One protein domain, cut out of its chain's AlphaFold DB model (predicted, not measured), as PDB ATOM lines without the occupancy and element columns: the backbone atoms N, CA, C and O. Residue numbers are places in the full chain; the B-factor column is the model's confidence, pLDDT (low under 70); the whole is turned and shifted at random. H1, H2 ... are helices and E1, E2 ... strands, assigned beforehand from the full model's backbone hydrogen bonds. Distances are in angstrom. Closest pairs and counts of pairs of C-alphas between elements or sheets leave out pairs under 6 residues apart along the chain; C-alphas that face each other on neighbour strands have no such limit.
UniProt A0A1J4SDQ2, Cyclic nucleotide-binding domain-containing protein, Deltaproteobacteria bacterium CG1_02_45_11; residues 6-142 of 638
ATOM      1  N   ILE A   6     284.369 213.712 209.383       74.19
ATOM      2  CA  ILE A   6     282.939 214.054 209.470       74.19
ATOM      3  C   ILE A   6     282.044 212.839 209.382       74.19
ATOM      4  O   ILE A   6     281.044 212.785 210.083       74.19
ATOM      5  N   ILE A   7     282.356 211.861 208.535       77.75
ATOM      6  CA  ILE A   7     281.502 210.672 208.412       77.75
ATOM      7  C   ILE A   7     281.490 209.870 209.722       77.75
ATOM      8  O   ILE A   7     280.398 209.540 210.195       77.75
ATOM      9  N   PRO A   8     282.645 209.596 210.360       80.62
ATOM     10  CA  PRO A   8     282.677 209.051 211.713       80.62
ATOM     11  C   PRO A   8     281.916 209.912 212.733       80.62
ATOM     12  O   PRO A   8     281.041 209.386 213.418       80.62
ATOM     13  N   GLN A   9     282.161 211.228 212.782       81.75
ATOM     14  CA  GLN A   9     281.499 212.140 213.730       81.75
ATOM     15  C   GLN A   9     279.977 212.198 213.532       81.75
ATOM     16  O   GLN A   9     279.213 212.146 214.493       81.75
ATOM     17  N   ALA A  10     279.514 212.242 212.287       83.94
ATOM     18  CA  ALA A  10     278.104 212.214 211.929       83.94
ATOM     19  C   ALA A  10     277.474 210.849 212.240       83.94
ATOM     20  O   ALA A  10     276.344 210.790 212.722       83.94
ATOM     21  N   SER A  11     278.201 209.744 212.045       83.06
ATOM     22  CA  SER A  11     277.748 208.419 212.482       83.06
ATOM     23  C   SER A  11     277.630 208.323 214.009       83.06
ATOM     24  O   SER A  11     276.740 207.623 214.501       83.06
ATOM     25  N   ASP A  12     278.497 208.998 214.762       82.19
ATOM     26  CA  ASP A  12     278.402 209.086 216.221       82.19
ATOM     27  C   ASP A  12     277.232 209.982 216.647       82.19
ATOM     28  O   ASP A  12     276.466 209.608 217.540       82.19
ATOM     29  N   ALA A  13     277.002 211.092 215.939       85.31
ATOM     30  CA  ALA A  13     275.832 211.946 216.126       85.31
ATOM     31  C   ALA A  13     274.523 211.162 215.936       85.31
ATOM     32  O   ALA A  13     273.625 211.274 216.769       85.31
ATOM     33  N   LEU A  14     274.434 210.292 214.918       85.38
ATOM     34  CA  LEU A  14     273.275 209.408 214.710       85.38
ATOM     35  C   LEU A  14     273.053 208.450 215.885       85.38
ATOM     36  O   LEU A  14     271.917 208.247 216.314       85.38
ATOM     37  N   THR A  15     274.128 207.870 216.423       82.94
ATOM     38  CA  THR A  15     274.053 206.993 217.601       82.94
ATOM     39  C   THR A  15     273.433 207.728 218.788       82.94
ATOM     40  O   THR A  15     272.488 207.236 219.409       82.94
ATOM     41  N   ILE A  16     273.951 208.919 219.096       82.88
ATOM     42  CA  ILE A  16     273.513 209.722 220.242       82.88
ATOM     43  C   ILE A  16     272.082 210.229 220.021       82.88
ATOM     44  O   ILE A  16     271.269 210.213 220.944       82.88
ATOM     45  N   MET A  17     271.744 210.611 218.790       85.69
ATOM     46  CA  MET A  17     270.415 211.078 218.414       85.69
ATOM     47  C   MET A  17     269.352 209.984 218.545       85.69
ATOM     48  O   MET A  17     268.312 210.215 219.156       85.69
ATOM     49  N   ASN A  18     269.620 208.772 218.054       81.38
ATOM     50  CA  ASN A  18     268.701 207.641 218.217       81.38
ATOM     51  C   ASN A  18     268.482 207.293 219.697       81.38
ATOM     52  O   ASN A  18     267.357 206.983 220.105       81.38
ATOM     53  N   ALA A  19     269.534 207.385 220.516       77.38
ATOM     54  CA  ALA A  19     269.417 207.216 221.959       77.38
ATOM     55  C   ALA A  19     268.542 208.315 222.589       77.38
ATOM     56  O   ALA A  19     267.684 208.008 223.413       77.38
ATOM     57  N   ALA A  20     268.686 209.572 222.160       79.69
ATOM     58  CA  ALA A  20     267.858 210.682 222.629       79.69
ATOM     59  C   ALA A  20     266.378 210.522 222.239       79.69
ATOM     60  O   ALA A  20     265.515 210.651 223.102       79.69
ATOM     61  N   ILE A  21     266.077 210.154 220.987       80.50
ATOM     62  CA  ILE A  21     264.704 209.866 220.522       80.50
ATOM     63  C   ILE A  21     264.083 208.747 221.364       80.50
ATOM     64  O   ILE A  21     262.929 208.836 221.785       80.50
ATOM     65  N   THR A  22     264.857 207.698 221.647       75.44
ATOM     66  CA  THR A  22     264.413 206.589 222.498       75.44
ATOM     67  C   THR A  22     264.152 207.058 223.932       75.44
ATOM     68  O   THR A  22     263.111 206.735 224.494       75.44
ATOM     69  N   ASN A  23     265.036 207.872 224.514       73.69
ATOM     70  CA  ASN A  23     264.852 208.417 225.860       73.69
ATOM     71  C   ASN A  23     263.616 209.327 225.959       73.69
ATOM     72  O   ASN A  23     262.877 209.230 226.933       73.69
ATOM     73  N   ILE A  24     263.341 210.153 224.945       75.75
ATOM     74  CA  ILE A  24     262.136 210.998 224.896       75.75
ATOM     75  C   ILE A  24     260.859 210.145 224.882       75.75
ATOM     76  O   ILE A  24     259.867 210.515 225.503       75.75
ATOM     77  N   ARG A  25     260.880 208.969 224.238       73.44
ATOM     78  CA  ARG A  25     259.749 208.021 224.273       73.44
ATOM     79  C   ARG A  25     259.558 207.351 225.634       73.44
ATOM     80  O   ARG A  25     258.443 206.942 225.947       73.44
ATOM     81  N   LEU A  26     260.637 207.164 226.394       60.69
ATOM     82  CA  LEU A  26     260.649 206.342 227.609       60.69
ATOM     83  C   LEU A  26     260.509 207.144 228.907       60.69
ATOM     84  O   LEU A  26     260.072 206.582 229.911       60.69
ATOM     85  N   TYR A  27     260.878 208.425 228.910       62.00
ATOM     86  CA  TYR A  27     260.938 209.252 230.116       62.00
ATOM     87  C   TYR A  27     260.057 210.512 230.001       62.00
ATOM     88  O   TYR A  27     259.818 210.995 228.898       62.00
ATOM     89  N   PRO A  28     259.575 211.085 231.125       59.50
ATOM     90  CA  PRO A  28     258.777 212.313 231.101       59.50
ATOM     91  C   PRO A  28     259.573 213.527 230.583       59.50
ATOM     92  O   PRO A  28     260.748 213.643 230.942       59.50
ATOM     93  N   PRO A  29     258.949 214.488 229.861       57.44
ATOM     94  CA  PRO A  29     259.622 215.650 229.250       57.44
ATOM     95  C   PRO A  29     260.458 216.526 230.198       57.44
ATOM     96  O   PRO A  29     261.374 217.207 229.750       57.44
ATOM     97  N   ALA A  30     260.163 216.498 231.503       59.25
ATOM     98  CA  ALA A  30     260.875 217.244 232.546       59.25
ATOM     99  C   ALA A  30     262.078 216.485 233.157       59.25
ATOM    100  O   ALA A  30     262.657 216.927 234.147       59.25
ATOM    101  N   SER A  31     262.440 215.314 232.623       72.19
ATOM    102  CA  SER A  31     263.556 214.509 233.130       72.19
ATOM    103  C   SER A  31     264.910 215.109 232.745       72.19
ATOM    104  O   SER A  31     265.185 215.336 231.566       72.19
ATOM    105  N   ALA A  32     265.815 215.241 233.719       64.88
ATOM    106  CA  ALA A  32     267.203 215.650 233.482       64.88
ATOM    107  C   ALA A  32     267.939 214.734 232.479       64.88
ATOM    108  O   ALA A  32     268.881 215.164 231.818       64.88
ATOM    109  N   LEU A  33     267.498 213.478 232.321       67.62
ATOM    110  CA  LEU A  33     268.048 212.556 231.321       67.62
ATOM    111  C   LEU A  33     267.732 212.987 229.884       67.62
ATOM    112  O   LEU A  33     268.563 212.776 228.999       67.62
ATOM    113  N   ILE A  34     266.563 213.588 229.643       70.06
ATOM    114  CA  ILE A  34     266.181 214.092 228.318       70.06
ATOM    115  C   ILE A  34     267.002 215.335 227.994       70.06
ATOM    116  O   ILE A  34     267.637 215.364 226.944       70.06
ATOM    117  N   GLU A  35     267.083 216.290 228.923       73.81
ATOM    118  CA  GLU A  35     267.916 217.489 228.761       73.81
ATOM    119  C   GLU A  35     269.375 217.126 228.477       73.81
ATOM    120  O   GLU A  35     269.957 217.581 227.497       73.81
ATOM    121  N   ASN A  36     269.954 216.207 229.255       74.88
ATOM    122  CA  ASN A  36     271.324 215.745 229.030       74.88
ATOM    123  C   ASN A  36     271.496 215.036 227.679       74.88
ATOM    124  O   ASN A  36     272.537 215.180 227.036       74.88
ATOM    125  N   SER A  37     270.486 214.284 227.233       76.38
ATOM    126  CA  SER A  37     270.510 213.633 225.920       76.38
ATOM    127  C   SER A  37     270.477 214.672 224.797       76.38
ATOM    128  O   SER A  37     271.307 214.605 223.895       76.38
ATOM    129  N   ILE A  38     269.591 215.668 224.881       79.81
ATOM    130  CA  ILE A  38     269.479 216.758 223.901       79.81
ATOM    131  C   ILE A  38     270.760 217.597 223.881       79.81
ATOM    132  O   ILE A  38     271.297 217.841 222.804       79.81
ATOM    133  N   ASN A  39     271.308 217.964 225.047       81.81
ATOM    134  CA  ASN A  39     272.592 218.663 225.176       81.81
ATOM    135  C   ASN A  39     273.716 217.911 224.454       81.81
ATOM    136  O   ASN A  39     274.523 218.514 223.750       81.81
ATOM    137  N   LYS A  40     273.764 216.582 224.601       83.19
ATOM    138  CA  LYS A  40     274.801 215.747 223.989       83.19
ATOM    139  C   LYS A  40     274.645 215.638 222.473       83.19
ATOM    140  O   LYS A  40     275.646 215.710 221.760       83.19
ATOM    141  N   VAL A  41     273.415 215.487 221.973       85.44
ATOM    142  CA  VAL A  41     273.139 215.521 220.526       85.44
ATOM    143  C   VAL A  41     273.545 216.885 219.970       85.44
ATOM    144  O   VAL A  41     274.322 216.947 219.022       85.44
ATOM    145  N   TYR A  42     273.113 217.963 220.624       85.38
ATOM    146  CA  TYR A  42     273.408 219.335 220.231       85.38
ATOM    147  C   TYR A  42     274.910 219.613 220.152       85.38
ATOM    148  O   TYR A  42     275.392 220.047 219.112       85.38
ATOM    149  N   ALA A  43     275.664 219.274 221.199       81.75
ATOM    150  CA  ALA A  43     277.115 219.440 221.221       81.75
ATOM    151  C   ALA A  43     277.810 218.655 220.097       81.75
ATOM    152  O   ALA A  43     278.761 219.145 219.501       81.75
ATOM    153  N   THR A  44     277.319 217.456 219.768       85.25
ATOM    154  CA  THR A  44     277.901 216.643 218.688       85.25
ATOM    155  C   THR A  44     277.638 217.268 217.316       85.25
ATOM    156  O   THR A  44     278.542 217.318 216.485       85.25
ATOM    157  N   PHE A  45     276.429 217.788 217.083       84.06
ATOM    158  CA  PHE A  45     276.112 218.515 215.853       84.06
ATOM    159  C   PHE A  45     276.864 219.840 215.750       84.06
ATOM    160  O   PHE A  45     277.325 220.164 214.663       84.06
ATOM    161  N   LEU A  46     277.058 220.568 216.853       84.56
ATOM    162  CA  LEU A  46     277.877 221.781 216.859       84.56
ATOM    163  C   LEU A  46     279.319 221.492 216.444       84.56
ATOM    164  O   LEU A  46     279.816 222.173 215.558       84.56
ATOM    165  N   THR A  47     279.951 220.440 216.973       82.94
ATOM    166  CA  THR A  47     281.312 220.054 216.558       82.94
ATOM    167  C   THR A  47     281.409 219.805 215.049       82.94
ATOM    168  O   THR A  47     282.417 220.140 214.433       82.94
ATOM    169  N   ILE A  48     280.368 219.230 214.434       81.88
ATOM    170  CA  ILE A  48     280.310 219.005 212.982       81.88
ATOM    171  C   ILE A  48     280.071 220.330 212.236       81.88
ATOM    172  O   ILE A  48     280.742 220.609 211.246       81.88
ATOM    173  N   LEU A  49     279.146 221.165 212.720       79.31
ATOM    174  CA  LEU A  49     278.745 222.437 212.099       79.31
ATOM    175  C   LEU A  49     279.737 223.593 212.339       79.31
ATOM    176  O   LEU A  49     279.656 224.648 211.709       79.31
ATOM    177  N   GLU A  50     280.698 223.411 213.242       78.25
ATOM    178  CA  GLU A  50     281.890 224.254 213.352       78.25
ATOM    179  C   GLU A  50     282.818 224.062 212.146       78.25
ATOM    180  O   GLU A  50     283.525 224.995 211.761       78.25
ATOM    181  N   GLN A  51     282.788 222.874 211.536       77.19
ATOM    182  CA  GLN A  51     283.669 222.475 210.440       77.19
ATOM    183  C   GLN A  51     282.993 222.582 209.064       77.19
ATOM    184  O   GLN A  51     283.670 222.887 208.086       77.19
ATOM    185  N   GLU A  52     281.675 222.371 208.979       73.44
ATOM    186  CA  GLU A  52     280.891 222.502 207.741       73.44
ATOM    187  C   GLU A  52     279.678 223.414 207.924       73.44
ATOM    188  O   GLU A  52     279.047 223.432 208.976       73.44
ATOM    189  N   ASP A  53     279.276 224.095 206.853       73.00
ATOM    190  CA  ASP A  53     278.081 224.947 206.872       73.00
ATOM    191  C   ASP A  53     276.776 224.146 206.977       73.00
ATOM    192  O   ASP A  53     275.752 224.671 207.411       73.00
ATOM    193  N   SER A  54     276.796 222.867 206.593       80.50
ATOM    194  CA  SER A  54     275.671 221.957 206.792       80.50
ATOM    195  C   SER A  54     276.100 220.490 206.789       80.50
ATOM    196  O   SER A  54     277.103 220.114 206.181       80.50
ATOM    197  N   ILE A  55     275.302 219.638 207.434       83.00
ATOM    198  CA  ILE A  55     275.421 218.182 207.358       83.00
ATOM    199  C   ILE A  55     274.108 217.575 206.860       83.00
ATOM    200  O   ILE A  55     273.036 217.822 207.414       83.00
ATOM    201  N   VAL A  56     274.199 216.772 205.797       83.81
ATOM    202  CA  VAL A  56     273.045 216.160 205.120       83.81
ATOM    203  C   VAL A  56     273.028 214.660 205.378       83.81
ATOM    204  O   VAL A  56     274.009 213.974 205.096       83.81
ATOM    205  N   PHE A  57     271.896 214.134 205.828       87.12
ATOM    206  CA  PHE A  57     271.621 212.701 205.868       87.12
ATOM    207  C   PHE A  57     270.529 212.392 204.855       87.12
ATOM    208  O   PHE A  57     269.446 212.966 204.943       87.12
ATOM    209  N   ALA A  58     270.796 211.508 203.899       83.38
ATOM    210  CA  ALA A  58     269.858 211.198 202.825       83.38
ATOM    211  C   ALA A  58     269.672 209.692 202.631       83.38
ATOM    212  O   ALA A  58     270.606 208.916 202.779       83.38
ATOM    213  N   GLU A  59     268.465 209.279 202.270       84.19
ATOM    214  CA  GLU A  59     268.147 207.927 201.831       84.19
ATOM    215  C   GLU A  59     268.336 207.807 200.315       84.19
ATOM    216  O   GLU A  59     267.863 208.643 199.539       84.19
ATOM    217  N   SER A  60     269.030 206.755 199.883       75.75
ATOM    218  CA  SER A  60     269.153 206.385 198.475       75.75
ATOM    219  C   SER A  60     269.263 204.873 198.333       75.75
ATOM    220  O   SER A  60     270.134 204.258 198.938       75.75
ATOM    221  N   GLU A  61     268.377 204.264 197.542       76.06
ATOM    222  CA  GLU A  61     268.362 202.813 197.286       76.06
ATOM    223  C   GLU A  61     268.346 201.956 198.566       76.06
ATOM    224  O   GLU A  61     268.937 200.880 198.611       76.06
ATOM    225  N   LYS A  62     267.644 202.412 199.616       77.50
ATOM    226  CA  LYS A  62     267.640 201.792 200.955       77.50
ATOM    227  C   LYS A  62     269.011 201.775 201.642       77.50
ATOM    228  O   LYS A  62     269.256 200.925 202.495       77.50
ATOM    229  N   ASN A  63     269.881 202.713 201.299       81.44
ATOM    230  CA  ASN A  63     271.135 202.986 201.987       81.44
ATOM    231  C   ASN A  63     271.135 204.424 202.509       81.44
ATOM    232  O   ASN A  63     270.508 205.312 201.926       81.44
ATOM    233  N   LEU A  64     271.855 204.656 203.606       83.06
ATOM    234  CA  LEU A  64     272.043 205.999 204.141       83.06
ATOM    235  C   LEU A  64     273.285 206.643 203.516       83.06
ATOM    236  O   LEU A  64     274.374 206.066 203.522       83.06
ATOM    237  N   LEU A  65     273.118 207.853 203.002       81.44
ATOM    238  CA  LEU A  65     274.173 208.754 202.568       81.44
ATOM    239  C   LEU A  65     274.407 209.794 203.669       81.44
ATOM    240  O   LEU A  65     273.452 210.396 204.163       81.44
ATOM    241  N   ILE A  66     275.666 210.037 204.024       84.62
ATOM    242  CA  ILE A  66     276.068 211.090 204.963       84.62
ATOM    243  C   ILE A  66     276.938 212.090 204.211       84.62
ATOM    244  O   ILE A  66     277.915 211.715 203.569       84.62
ATOM    245  N   ALA A  67     276.561 213.365 204.265       74.88
ATOM    246  CA  ALA A  67     277.221 214.459 203.561       74.88
ATOM    247  C   ALA A  67     277.401 214.190 202.049       74.88
ATOM    248  O   ALA A  67     278.417 214.536 201.446       74.88
ATOM    249  N   GLY A  68     276.420 213.510 201.442       66.00
ATOM    250  CA  GLY A  68     276.435 213.112 200.031       66.00
ATOM    251  C   GLY A  68     277.306 211.892 199.697       66.00
ATOM    252  O   GLY A  68     277.364 211.508 198.532       66.00
ATOM    253  N   GLN A  69     277.954 211.266 200.683       74.38
ATOM    254  CA  GLN A  69     278.782 210.071 200.500       74.38
ATOM    255  C   GLN A  69     278.059 208.812 200.989       74.38
ATOM    256  O   GLN A  69     277.382 208.830 202.018       74.38
ATOM    257  N   SER A  70     278.222 207.701 200.265       76.19
ATOM    258  CA  SER A  70     277.711 206.399 200.705       76.19
ATOM    259  C   SER A  70     278.619 205.788 201.765       76.19
ATOM    260  O   SER A  70     279.842 205.801 201.629       76.19
ATOM    261  N   LEU A  71     278.018 205.244 202.824       77.62
ATOM    262  CA  LEU A  71     278.748 204.522 203.862       77.62
ATOM    263  C   LEU A  71     279.218 203.156 203.350       77.62
ATOM    264  O   LEU A  71     278.586 202.554 202.479       77.62
ATOM    265  N   SER A  72     280.299 202.632 203.934       79.00
ATOM    266  CA  SER A  72     280.768 201.273 203.641       79.00
ATOM    267  C   SER A  72     279.688 200.234 203.966       79.00
ATOM    268  O   SER A  72     278.874 200.446 204.863       79.00
ATOM    269  N   GLU A  73     279.700 199.059 203.324       76.56
ATOM    270  CA  GLU A  73     278.741 197.988 203.653       76.56
ATOM    271  C   GLU A  73     278.726 197.616 205.143       76.56
ATOM    272  O   GLU A  73     277.695 197.230 205.694       76.56
ATOM    273  N   LYS A  74     279.888 197.699 205.798       79.00
ATOM    274  CA  LYS A  74     280.026 197.438 207.230       79.00
ATOM    275  C   LYS A  74     279.291 198.500 208.050       79.00
ATOM    276  O   LYS A  74     278.656 198.160 209.045       79.00
ATOM    277  N   ASP A  75     279.374 199.757 207.628       79.12
ATOM    278  CA  ASP A  75     278.741 200.886 208.300       79.12
ATOM    279  C   ASP A  75     277.238 200.970 208.007       79.12
ATOM    280  O   ASP A  75     276.473 201.241 208.926       79.12
ATOM    281  N   GLN A  76     276.794 200.620 206.793       84.44
ATOM    282  CA  GLN A  76     275.366 200.491 206.452       84.44
ATOM    283  C   GLN A  76     274.656 199.450 207.334       84.44
ATOM    284  O   GLN A  76     273.485 199.597 207.667       84.44
ATOM    285  N   LYS A  77     275.375 198.399 207.757       82.94
ATOM    286  CA  LYS A  77     274.851 197.334 208.630       82.94
ATOM    287  C   LYS A  77     274.848 197.710 210.121       82.94
ATOM    288  O   LYS A  77     274.423 196.897 210.944       82.94
ATOM    289  N   LYS A  78     275.334 198.900 210.505       81.62
ATOM    290  CA  LYS A  78     275.328 199.343 211.908       81.62
ATOM    291  C   LYS A  78     273.887 199.615 212.377       81.62
ATOM    292  O   LYS A  78     273.157 200.316 211.675       81.62
ATOM    293  N   PRO A  79     273.481 199.153 213.577       76.50
ATOM    294  CA  PRO A  79     272.113 199.323 214.074       76.50
ATOM    295  C   PRO A  79     271.617 200.773 214.069       76.50
ATOM    296  O   PRO A  79     270.474 201.026 213.710       76.50
ATOM    297  N   GLN A  80     272.479 201.733 214.414       77.44
ATOM    298  CA  GLN A  80     272.141 203.158 214.409       77.44
ATOM    299  C   GLN A  80     271.867 203.721 213.004       77.44
ATOM    300  O   GLN A  80     271.023 204.601 212.857       77.44
ATOM    301  N   VAL A  81     272.551 203.212 211.979       82.06
ATOM    302  CA  VAL A  81     272.372 203.642 210.586       82.06
ATOM    303  C   VAL A  81     271.068 203.071 210.043       82.06
ATOM    304  O   VAL A  81     270.269 203.813 209.483       82.06
ATOM    305  N   ILE A  82     270.813 201.785 210.304       81.44
ATOM    306  CA  ILE A  82     269.555 201.115 209.948       81.44
ATOM    307  C   ILE A  82     268.370 201.810 210.624       81.44
ATOM    308  O   ILE A  82     267.413 202.167 209.949       81.44
ATOM    309  N   ALA A  83     268.448 202.067 211.933       77.44
ATOM    310  CA  ALA A  83     267.367 202.706 212.681       77.44
ATOM    311  C   ALA A  83     267.050 204.114 212.159       77.44
ATOM    312  O   ALA A  83     265.884 204.488 212.045       77.44
ATOM    313  N   PHE A  84     268.080 204.890 211.811       84.00
ATOM    314  CA  PHE A  84     267.886 206.224 211.254       84.00
ATOM    315  C   PHE A  84     267.333 206.180 209.822       84.00
ATOM    316  O   PHE A  84     266.424 206.932 209.485       84.00
ATOM    317  N   LEU A  85     267.817 205.257 208.991       84.38
ATOM    318  CA  LEU A  85     267.286 205.015 207.651       84.38
ATOM    319  C   LEU A  85     265.806 204.600 207.691       84.38
ATOM    320  O   LEU A  85     264.984 205.159 206.968       84.38
ATOM    321  N   GLU A  86     265.446 203.649 208.555       80.75
ATOM    322  CA  GLU A  86     264.057 203.237 208.777       80.75
ATOM    323  C   GLU A  86     263.198 204.408 209.248       80.75
ATOM    324  O   GLU A  86     262.053 204.546 208.828       80.75
ATOM    325  N   LEU A  87     263.751 205.284 210.086       79.06
ATOM    326  CA  LEU A  87     263.081 206.495 210.530       79.06
ATOM    327  C   LEU A  87     262.771 207.432 209.350       79.06
ATOM    328  O   LEU A  87     261.626 207.875 209.230       79.06
ATOM    329  N   LEU A  88     263.736 207.691 208.458       80.69
ATOM    330  CA  LEU A  88     263.515 208.498 207.249       80.69
ATOM    331  C   LEU A  88     262.407 207.893 206.371       80.69
ATOM    332  O   LEU A  88     261.452 208.579 205.991       80.69
ATOM    333  N   LEU A  89     262.481 206.580 206.132       80.62
ATOM    334  CA  LEU A  89     261.497 205.832 205.347       80.62
ATOM    335  C   LEU A  89     260.095 205.870 205.977       80.62
ATOM    336  O   LEU A  89     259.105 206.084 205.273       80.62
ATOM    337  N   ASN A  90     260.001 205.715 207.300       77.38
ATOM    338  CA  ASN A  90     258.740 205.736 208.046       77.38
ATOM    339  C   ASN A  90     258.060 207.106 207.995       77.38
ATOM    340  O   ASN A  90     256.835 207.184 207.859       77.38
ATOM    341  N   PHE A  91     258.843 208.184 208.057       72.69
ATOM    342  CA  PHE A  91     258.338 209.548 207.903       72.69
ATOM    343  C   PHE A  91     258.211 209.997 206.441       72.69
ATOM    344  O   PHE A  91     257.734 211.104 206.190       72.69
ATOM    345  N   LYS A  92     258.546 209.126 205.476       76.12
ATOM    346  CA  LYS A  92     258.506 209.380 204.025       76.12
ATOM    347  C   LYS A  92     259.339 210.587 203.583       76.12
ATOM    348  O   LYS A  92     258.993 211.238 202.597       76.12
ATOM    349  N   ILE A  93     260.426 210.857 204.294       77.75
ATOM    350  CA  ILE A  93     261.394 211.902 203.967       77.75
ATOM    351  C   ILE A  93     262.639 211.258 203.369       77.75
ATOM    352  O   ILE A  93     263.038 210.164 203.761       77.75
ATOM    353  N   LYS A  94     263.232 211.920 202.381       77.12
ATOM    354  CA  LYS A  94     264.411 211.435 201.659       77.12
ATOM    355  C   LYS A  94     265.693 212.034 202.196       77.12
ATOM    356  O   LYS A  94     266.732 211.408 202.053       77.12
ATOM    357  N   SER A  95     265.653 213.210 202.811       82.94
ATOM    358  CA  SER A  95     266.821 213.780 203.471       82.94
ATOM    359  C   SER A  95     266.469 214.737 204.599       82.94
ATOM    360  O   SER A  95     265.480 215.462 204.513       82.94
ATOM    361  N   ILE A  96     267.342 214.794 205.602       87.38
ATOM    362  CA  ILE A  96     267.375 215.830 206.639       87.38
ATOM    363  C   ILE A  96     268.723 216.534 206.546       87.38
ATOM    364  O   ILE A  96     269.765 215.879 206.530       87.38
ATOM    365  N   THR A  97     268.699 217.858 206.496       85.19
ATOM    366  CA  THR A  97     269.885 218.713 206.532       85.19
ATOM    367  C   THR A  97     269.857 219.544 207.801       85.19
ATOM    368  O   THR A  97     268.822 220.122 208.128       85.19
ATOM    369  N   PHE A  98     270.987 219.606 208.495       86.12
ATOM    370  CA  PHE A  98     271.212 220.521 209.610       86.12
ATOM    371  C   PHE A  98     272.191 221.592 209.150       86.12
ATOM    372  O   PHE A  98     273.257 221.246 208.642       86.12
ATOM    373  N   GLU A  99     271.834 222.861 209.305       83.06
ATOM    374  CA  GLU A  99     272.666 223.999 208.914       83.06
ATOM    375  C   GLU A  99     273.347 224.646 210.120       83.06
ATOM    376  O   GLU A  99     272.884 224.570 211.264       83.06
ATOM    377  N   LYS A 100     274.471 225.311 209.860       80.12
ATOM    378  CA  LYS A 100     275.176 226.127 210.841       80.12
ATOM    379  C   LYS A 100     274.245 227.211 211.386       80.12
ATOM    380  O   LYS A 100     273.540 227.873 210.631       80.12
ATOM    381  N   GLY A 101     274.254 227.392 212.705       74.69
ATOM    382  CA  GLY A 101     273.272 228.225 213.406       74.69
ATOM    383  C   GLY A 101     272.142 227.434 214.066       74.69
ATOM    384  O   GLY A 101     271.356 228.040 214.792       74.69
ATOM    385  N   LEU A 102     272.111 226.101 213.886       83.50
ATOM    386  CA  LEU A 102     271.215 225.184 214.594       83.50
ATOM    387  C   LEU A 102     271.109 225.554 216.075       83.50
ATOM    388  O   LEU A 102     272.116 225.580 216.778       83.50
ATOM    389  N   LEU A 103     269.890 225.804 216.549       84.75
ATOM    390  CA  LEU A 103     269.620 226.081 217.953       84.75
ATOM    391  C   LEU A 103     269.236 224.802 218.695       84.75
ATOM    392  O   LEU A 103     268.559 223.913 218.176       84.75
ATOM    393  N   GLN A 104     269.584 224.746 219.978       83.31
ATOM    394  CA  GLN A 104     269.199 223.633 220.842       83.31
ATOM    395  C   GLN A 104     267.677 223.435 220.921       83.31
ATOM    396  O   GLN A 104     267.203 222.299 220.958       83.31
ATOM    397  N   ALA A 105     266.915 224.531 220.926       79.38
ATOM    398  CA  ALA A 105     265.458 224.489 220.910       79.38
ATOM    399  C   ALA A 105     264.918 223.850 219.618       79.38
ATOM    400  O   ALA A 105     263.987 223.055 219.685       79.38
ATOM    401  N   GLU A 106     265.538 224.119 218.462       83.38
ATOM    402  CA  GLU A 106     265.133 223.512 217.188       83.38
ATOM    403  C   GLU A 106     265.369 222.001 217.188       83.38
ATOM    404  O   GLU A 106     264.504 221.220 216.789       83.38
ATOM    405  N   LEU A 107     266.536 221.585 217.687       84.25
ATOM    406  CA  LEU A 107     266.882 220.176 217.804       84.25
ATOM    407  C   LEU A 107     265.948 219.449 218.780       84.25
ATOM    408  O   LEU A 107     265.510 218.342 218.483       84.25
ATOM    409  N   ARG A 108     265.599 220.068 219.914       85.81
ATOM    410  CA  ARG A 108     264.599 219.520 220.843       85.81
ATOM    411  C   ARG A 108     263.278 219.257 220.130       85.81
ATOM    412  O   ARG A 108     262.799 218.126 220.164       85.81
ATOM    413  N   THR A 109     262.736 220.273 219.461       83.12
ATOM    414  CA  THR A 109     261.463 220.167 218.742       83.12
ATOM    415  C   THR A 109     261.518 219.056 217.694       83.12
ATOM    416  O   THR A 109     260.621 218.217 217.641       83.12
ATOM    417  N   LEU A 110     262.604 218.961 216.917       86.44
ATOM    418  CA  LEU A 110     262.784 217.878 215.950       86.44
ATOM    419  C   LEU A 110     262.769 216.490 216.618       86.44
ATOM    420  O   LEU A 110     262.069 215.594 216.147       86.44
ATOM    421  N   LEU A 111     263.523 216.295 217.702       85.25
ATOM    422  CA  LEU A 111     263.607 214.997 218.383       85.25
ATOM    423  C   LEU A 111     262.279 214.599 219.028       85.25
ATOM    424  O   LEU A 111     261.906 213.425 218.984       85.25
ATOM    425  N   GLU A 112     261.539 215.563 219.573       82.38
ATOM    426  CA  GLU A 112     260.183 215.354 220.077       82.38
ATOM    427  C   GLU A 112     259.242 214.928 218.945       82.38
ATOM    428  O   GLU A 112     258.525 213.935 219.088       82.38
ATOM    429  N   ILE A 113     259.305 215.574 217.778       80.56
ATOM    430  CA  ILE A 113     258.506 215.173 216.615       80.56
ATOM    431  C   ILE A 113     258.880 213.759 216.140       80.56
ATOM    432  O   ILE A 113     257.998 212.927 215.928       80.56
ATOM    433  N   MET A 114     260.174 213.447 216.026       80.56
ATOM    434  CA  MET A 114     260.666 212.123 215.610       80.56
ATOM    435  C   MET A 114     260.361 211.023 216.643       80.56
ATOM    436  O   MET A 114     260.317 209.831 216.317       80.56
ATOM    437  N   SER A 115     260.114 211.403 217.899       80.19
ATOM    438  CA  SER A 115     259.681 210.482 218.947       80.19
ATOM    439  C   SER A 115     258.213 210.056 218.805       80.19
ATOM    440  O   SER A 115     257.877 208.952 219.241       80.19
ATOM    441  N   LYS A 116     257.359 210.857 218.149       78.62
ATOM    442  CA  LYS A 116     255.937 210.541 217.923       78.62
ATOM    443  C   LYS A 116     255.756 209.364 216.951       78.62
ATOM    444  O   LYS A 116     256.631 209.044 216.141       78.62
ATOM    445  N   LYS A 117     254.592 208.704 217.007       70.50
ATOM    446  CA  LYS A 117     254.258 207.636 216.053       70.50
ATOM    447  C   LYS A 117     253.925 208.241 214.680       70.50
ATOM    448  O   LYS A 117     253.230 209.257 214.621       70.50
ATOM    449  N   PRO A 118     254.317 207.595 213.565       64.00
ATOM    450  CA  PRO A 118     253.997 208.077 212.215       64.00
ATOM    451  C   PRO A 118     252.493 208.269 211.950       64.00
ATOM    452  O   PRO A 118     252.103 209.071 211.104       64.00
ATOM    453  N   GLU A 119     251.640 207.527 212.657       66.62
ATOM    454  CA  GLU A 119     250.177 207.601 212.563       66.62
ATOM    455  C   GLU A 119     249.607 208.899 213.147       66.62
ATOM    456  O   GLU A 119     248.654 209.450 212.592       66.62
ATOM    457  N   ASP A 120     250.217 209.417 214.215       65.19
ATOM    458  CA  ASP A 120     249.796 210.658 214.870       65.19
ATOM    459  C   ASP A 120     250.216 211.878 214.040       65.19
ATOM    460  O   ASP A 120     249.432 212.802 213.837       65.19
ATOM    461  N   LEU A 121     251.395 211.818 213.415       63.06
ATOM    462  CA  LEU A 121     251.891 212.877 212.529       63.06
ATOM    463  C   LEU A 121     251.097 213.002 211.221       63.06
ATOM    464  O   LEU A 121     251.039 214.083 210.640       63.06
ATOM    465  N   LYS A 122     250.460 211.924 210.740       61.19
ATOM    466  CA  LYS A 122     249.569 211.988 209.564       61.19
ATOM    467  C   LYS A 122     248.317 212.823 209.826       61.19
ATOM    468  O   LYS A 122     247.799 213.420 208.887       61.19
ATOM    469  N   LYS A 123     247.837 212.864 211.073       59.62
ATOM    470  CA  LYS A 123     246.687 213.691 211.476       59.62
ATOM    471  C   LYS A 123     247.057 215.174 211.563       59.62
ATOM    472  O   LYS A 123     246.206 216.021 211.327       59.62
ATOM    473  N   GLU A 124     248.329 215.464 211.832       54.28
ATOM    474  CA  GLU A 124     248.917 216.809 211.928       54.28
ATOM    475  C   GLU A 124     249.497 217.318 210.581       54.28
ATOM    476  O   GLU A 124     250.217 218.310 210.557       54.28
ATOM    477  N   GLY A 125     249.197 216.663 209.447       58.19
ATOM    478  CA  GLY A 125     249.610 217.144 208.115       58.19
ATOM    479  C   GLY A 125     250.973 216.645 207.607       58.19
ATOM    480  O   GLY A 125     251.408 216.996 206.508       58.19
ATOM    481  N   GLY A 126     251.624 215.755 208.359       64.81
ATOM    482  CA  GLY A 126     252.915 215.155 208.023       64.81
ATOM    483  C   GLY A 126     254.119 215.982 208.485       64.81
ATOM    484  O   GLY A 126     254.026 217.175 208.761       64.81
ATOM    485  N   LEU A 127     255.287 215.332 208.546       66.75
ATOM    486  CA  LEU A 127     256.515 215.893 209.128       66.75
ATOM    487  C   LEU A 127     256.956 217.216 208.470       66.75
ATOM    488  O   LEU A 127     257.425 218.126 209.147       66.75
ATOM    489  N   GLN A 128     256.741 217.350 207.160       62.03
ATOM    490  CA  GLN A 128     257.084 218.553 206.399       62.03
ATOM    491  C   GLN A 128     256.206 219.763 206.761       62.03
ATOM    492  O   GLN A 128     256.708 220.887 206.817       62.03
ATOM    493  N   GLN A 129     254.914 219.554 207.042       63.88
ATOM    494  CA  GLN A 129     254.016 220.634 207.467       63.88
ATOM    495  C   GLN A 129     254.320 221.076 208.900       63.88
ATOM    496  O   GLN A 129     254.360 222.275 209.155       63.88
ATOM    497  N   ILE A 130     254.637 220.128 209.788       65.12
ATOM    498  CA  ILE A 130     254.970 220.399 211.195       65.12
ATOM    499  C   ILE A 130     256.281 221.189 211.313       65.12
ATOM    500  O   ILE A 130     256.354 222.171 212.041       65.12
ATOM    501  N   ILE A 131     257.309 220.833 210.541       67.06
ATOM    502  CA  ILE A 131     258.581 221.580 210.536       67.06
ATOM    503  C   ILE A 131     258.398 223.000 209.978       67.06
ATOM    504  O   ILE A 131     259.013 223.948 210.469       67.06
ATOM    505  N   THR A 132     257.498 223.171 209.001       63.69
ATOM    506  CA  THR A 132     257.160 224.492 208.450       63.69
ATOM    507  C   THR A 132     256.355 225.339 209.448       63.69
ATOM    508  O   THR A 132     256.563 226.549 209.520       63.69
ATOM    509  N   SER A 133     255.458 224.734 210.237       61.91
ATOM    510  CA  SER A 133     254.649 225.444 211.240       61.91
ATOM    511  C   SER A 133     255.432 225.818 212.499       61.91
ATOM    512  O   SER A 133     255.225 226.904 213.035       61.91
ATOM    513  N   GLU A 134     256.353 224.956 212.937       66.62
ATOM    514  CA  GLU A 134     257.191 225.153 214.132       66.62
ATOM    515  C   GLU A 134     258.383 226.099 213.894       66.62
ATOM    516  O   GLU A 134     259.113 226.414 214.828       66.62
ATOM    517  N   LYS A 135     258.567 226.596 212.657       67.00
ATOM    518  CA  LYS A 135     259.624 227.547 212.264       67.00
ATOM    519  C   LYS A 135     261.024 227.084 212.694       67.00
ATOM    520  O   LYS A 135     261.674 227.754 213.493       67.00
ATOM    521  N   LEU A 136     261.494 225.968 212.136       78.00
ATOM    522  CA  LEU A 136     262.862 225.462 212.327       78.00
ATOM    523  C   LEU A 136     263.772 225.929 211.166       78.00
ATOM    524  O   LEU A 136     263.887 225.209 210.172       78.00
ATOM    525  N   PRO A 137     264.351 227.147 211.203       72.56
ATOM    526  CA  PRO A 137     265.109 227.709 210.083       72.56
ATOM    527  C   PRO A 137     266.359 226.913 209.692       72.56
ATOM    528  O   PRO A 137     266.723 226.960 208.523       72.56
ATOM    529  N   HIS A 138     266.990 226.184 210.620       83.00
ATOM    530  CA  HIS A 138     268.261 225.485 210.370       83.00
ATOM    531  C   HIS A 138     268.105 223.967 210.190       83.00
ATOM    532  O   HIS A 138     269.099 223.237 210.149       83.00
ATOM    533  N   ILE A 139     266.868 223.463 210.114       81.69
ATOM    534  CA  ILE A 139     266.568 222.045 209.883       81.69
ATOM    535  C   ILE A 139     265.718 221.930 208.625       81.69
ATOM    536  O   ILE A 139     264.543 222.293 208.604       81.69
ATOM    537  N   LEU A 140     266.307 221.378 207.570       77.19
ATOM    538  CA  LEU A 140     265.701 221.353 206.246       77.19
ATOM    539  C   LEU A 140     265.400 219.920 205.821       77.19
ATOM    540  O   LEU A 140     266.278 219.057 205.808       77.19
ATOM    541  N   LEU A 141     264.154 219.668 205.424       79.44
ATOM    542  CA  LEU A 141     263.750 218.391 204.843       79.44
ATOM    543  C   LEU A 141     263.740 218.459 203.326       79.44
ATOM    544  O   LEU A 141     263.231 219.423 202.755       79.44
ATOM    545  N   ASP A 142     264.245 217.403 202.688       69.25
ATOM    546  CA  ASP A 142     264.155 217.182 201.238       69.25
ATOM    547  C   ASP A 142     264.623 218.377 200.381       69.25
ATOM    548  O   ASP A 142     264.240 218.517 199.214       69.25
TER     549      ASP A 142
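This is residues 6 to 142 of the 638 residues of the protein "Cyclic nucleotide-binding domain-containing protein" of Deltaproteobacteria bacterium CG1_02_45_11 (UniProt A0A1J4SDQ2). One antiparallel sheet of four strands, in the order E2, E1, E3, E4, forms a wall with helices over one face and the other face bare. The long helical hairpin of H1 and H2 reaches from the sheet outward, H5 crosses both of its helices, H4 packs across E2 and E1, and H7 lies by E4. The printed part has 137 residues with seven named helices and four named strands, in the order H1 H2 E1 E2 H3 H4 E3 H5 H6 H7 E4; its class is mixed, helices and strands. It is compact, with a radius of gyration of the C-alphas of 14.0 A and spans of 37 by 29 by 27 A.

H1, residues 6 to 26, is the hub, touching three helices. With H2, residues 32 to 49, it makes a hairpin at a shallow tilt of 20 degrees, opposite ways; their closest C-alphas, of Ala 20 and Ser 37, are 5.2 A apart. The sheet holds E1, residues 54 to 60, E2, residues 63 to 66, E3, residues 95 to 99, and E4, residues 139 to 141. E1 and E2 are a hairpin, with N 65 and O 58 at 2.7 A; N 57 and O 96 are 2.8 A apart between E1 and E3, and N 97 and O 140 are 2.8 A apart between E3 and E4, each pair within hydrogen-bond range. H1, H2, H4, residues 79 to 90, and H7, residues 127 to 133, are on one face of the sheet, making two layers, helices over strands. H4 has a height over the sheet of 9.2 A and runs across the strands, at 73 degrees to E2 on the local plane. E2, H3, residues 73 to 76, H4 and E3 form a split strand-helix-strand unit, two strands running the same way with E1 between them, and its crossover is left-handed; H3 only grazes the sheet. H1 touches H4 with residues 11 to 18 alone, closest at the C-alphas of Thr 15 and Gln 80, 5.3 A. H5, residues 104 to 115, touches H1 at a steep tilt of 64 degrees, closest at the C-alphas of Ile 21 and Ser 115, 5.3 A. H6, residues 118 to 123, is close to but not clearly touching H7. Every O i to N i+4 pair is within hydrogen-bond range in H1, H2, H4, H5 and H7, and 1 of 2 in H6; H3 is too short for such a pair.

H1 begins at C-alpha 6, (282.939, 214.054, 209.470), and is 29.8 A long; H2 is 25.2 A. E1 is 18.8 A, H4 16.0 A, H5 16.3 A and E3 13.0 A. E4 ends at C-alpha 141, (263.750, 218.391, 204.843).

The two C-alphas farthest apart, of Ala 30 and Glu 73, are 39.0 A apart. The printed part has no cut, and no link is long. Its mean pLDDT is 76.9; residues under 70 include 26 to 30 and 118 to 135.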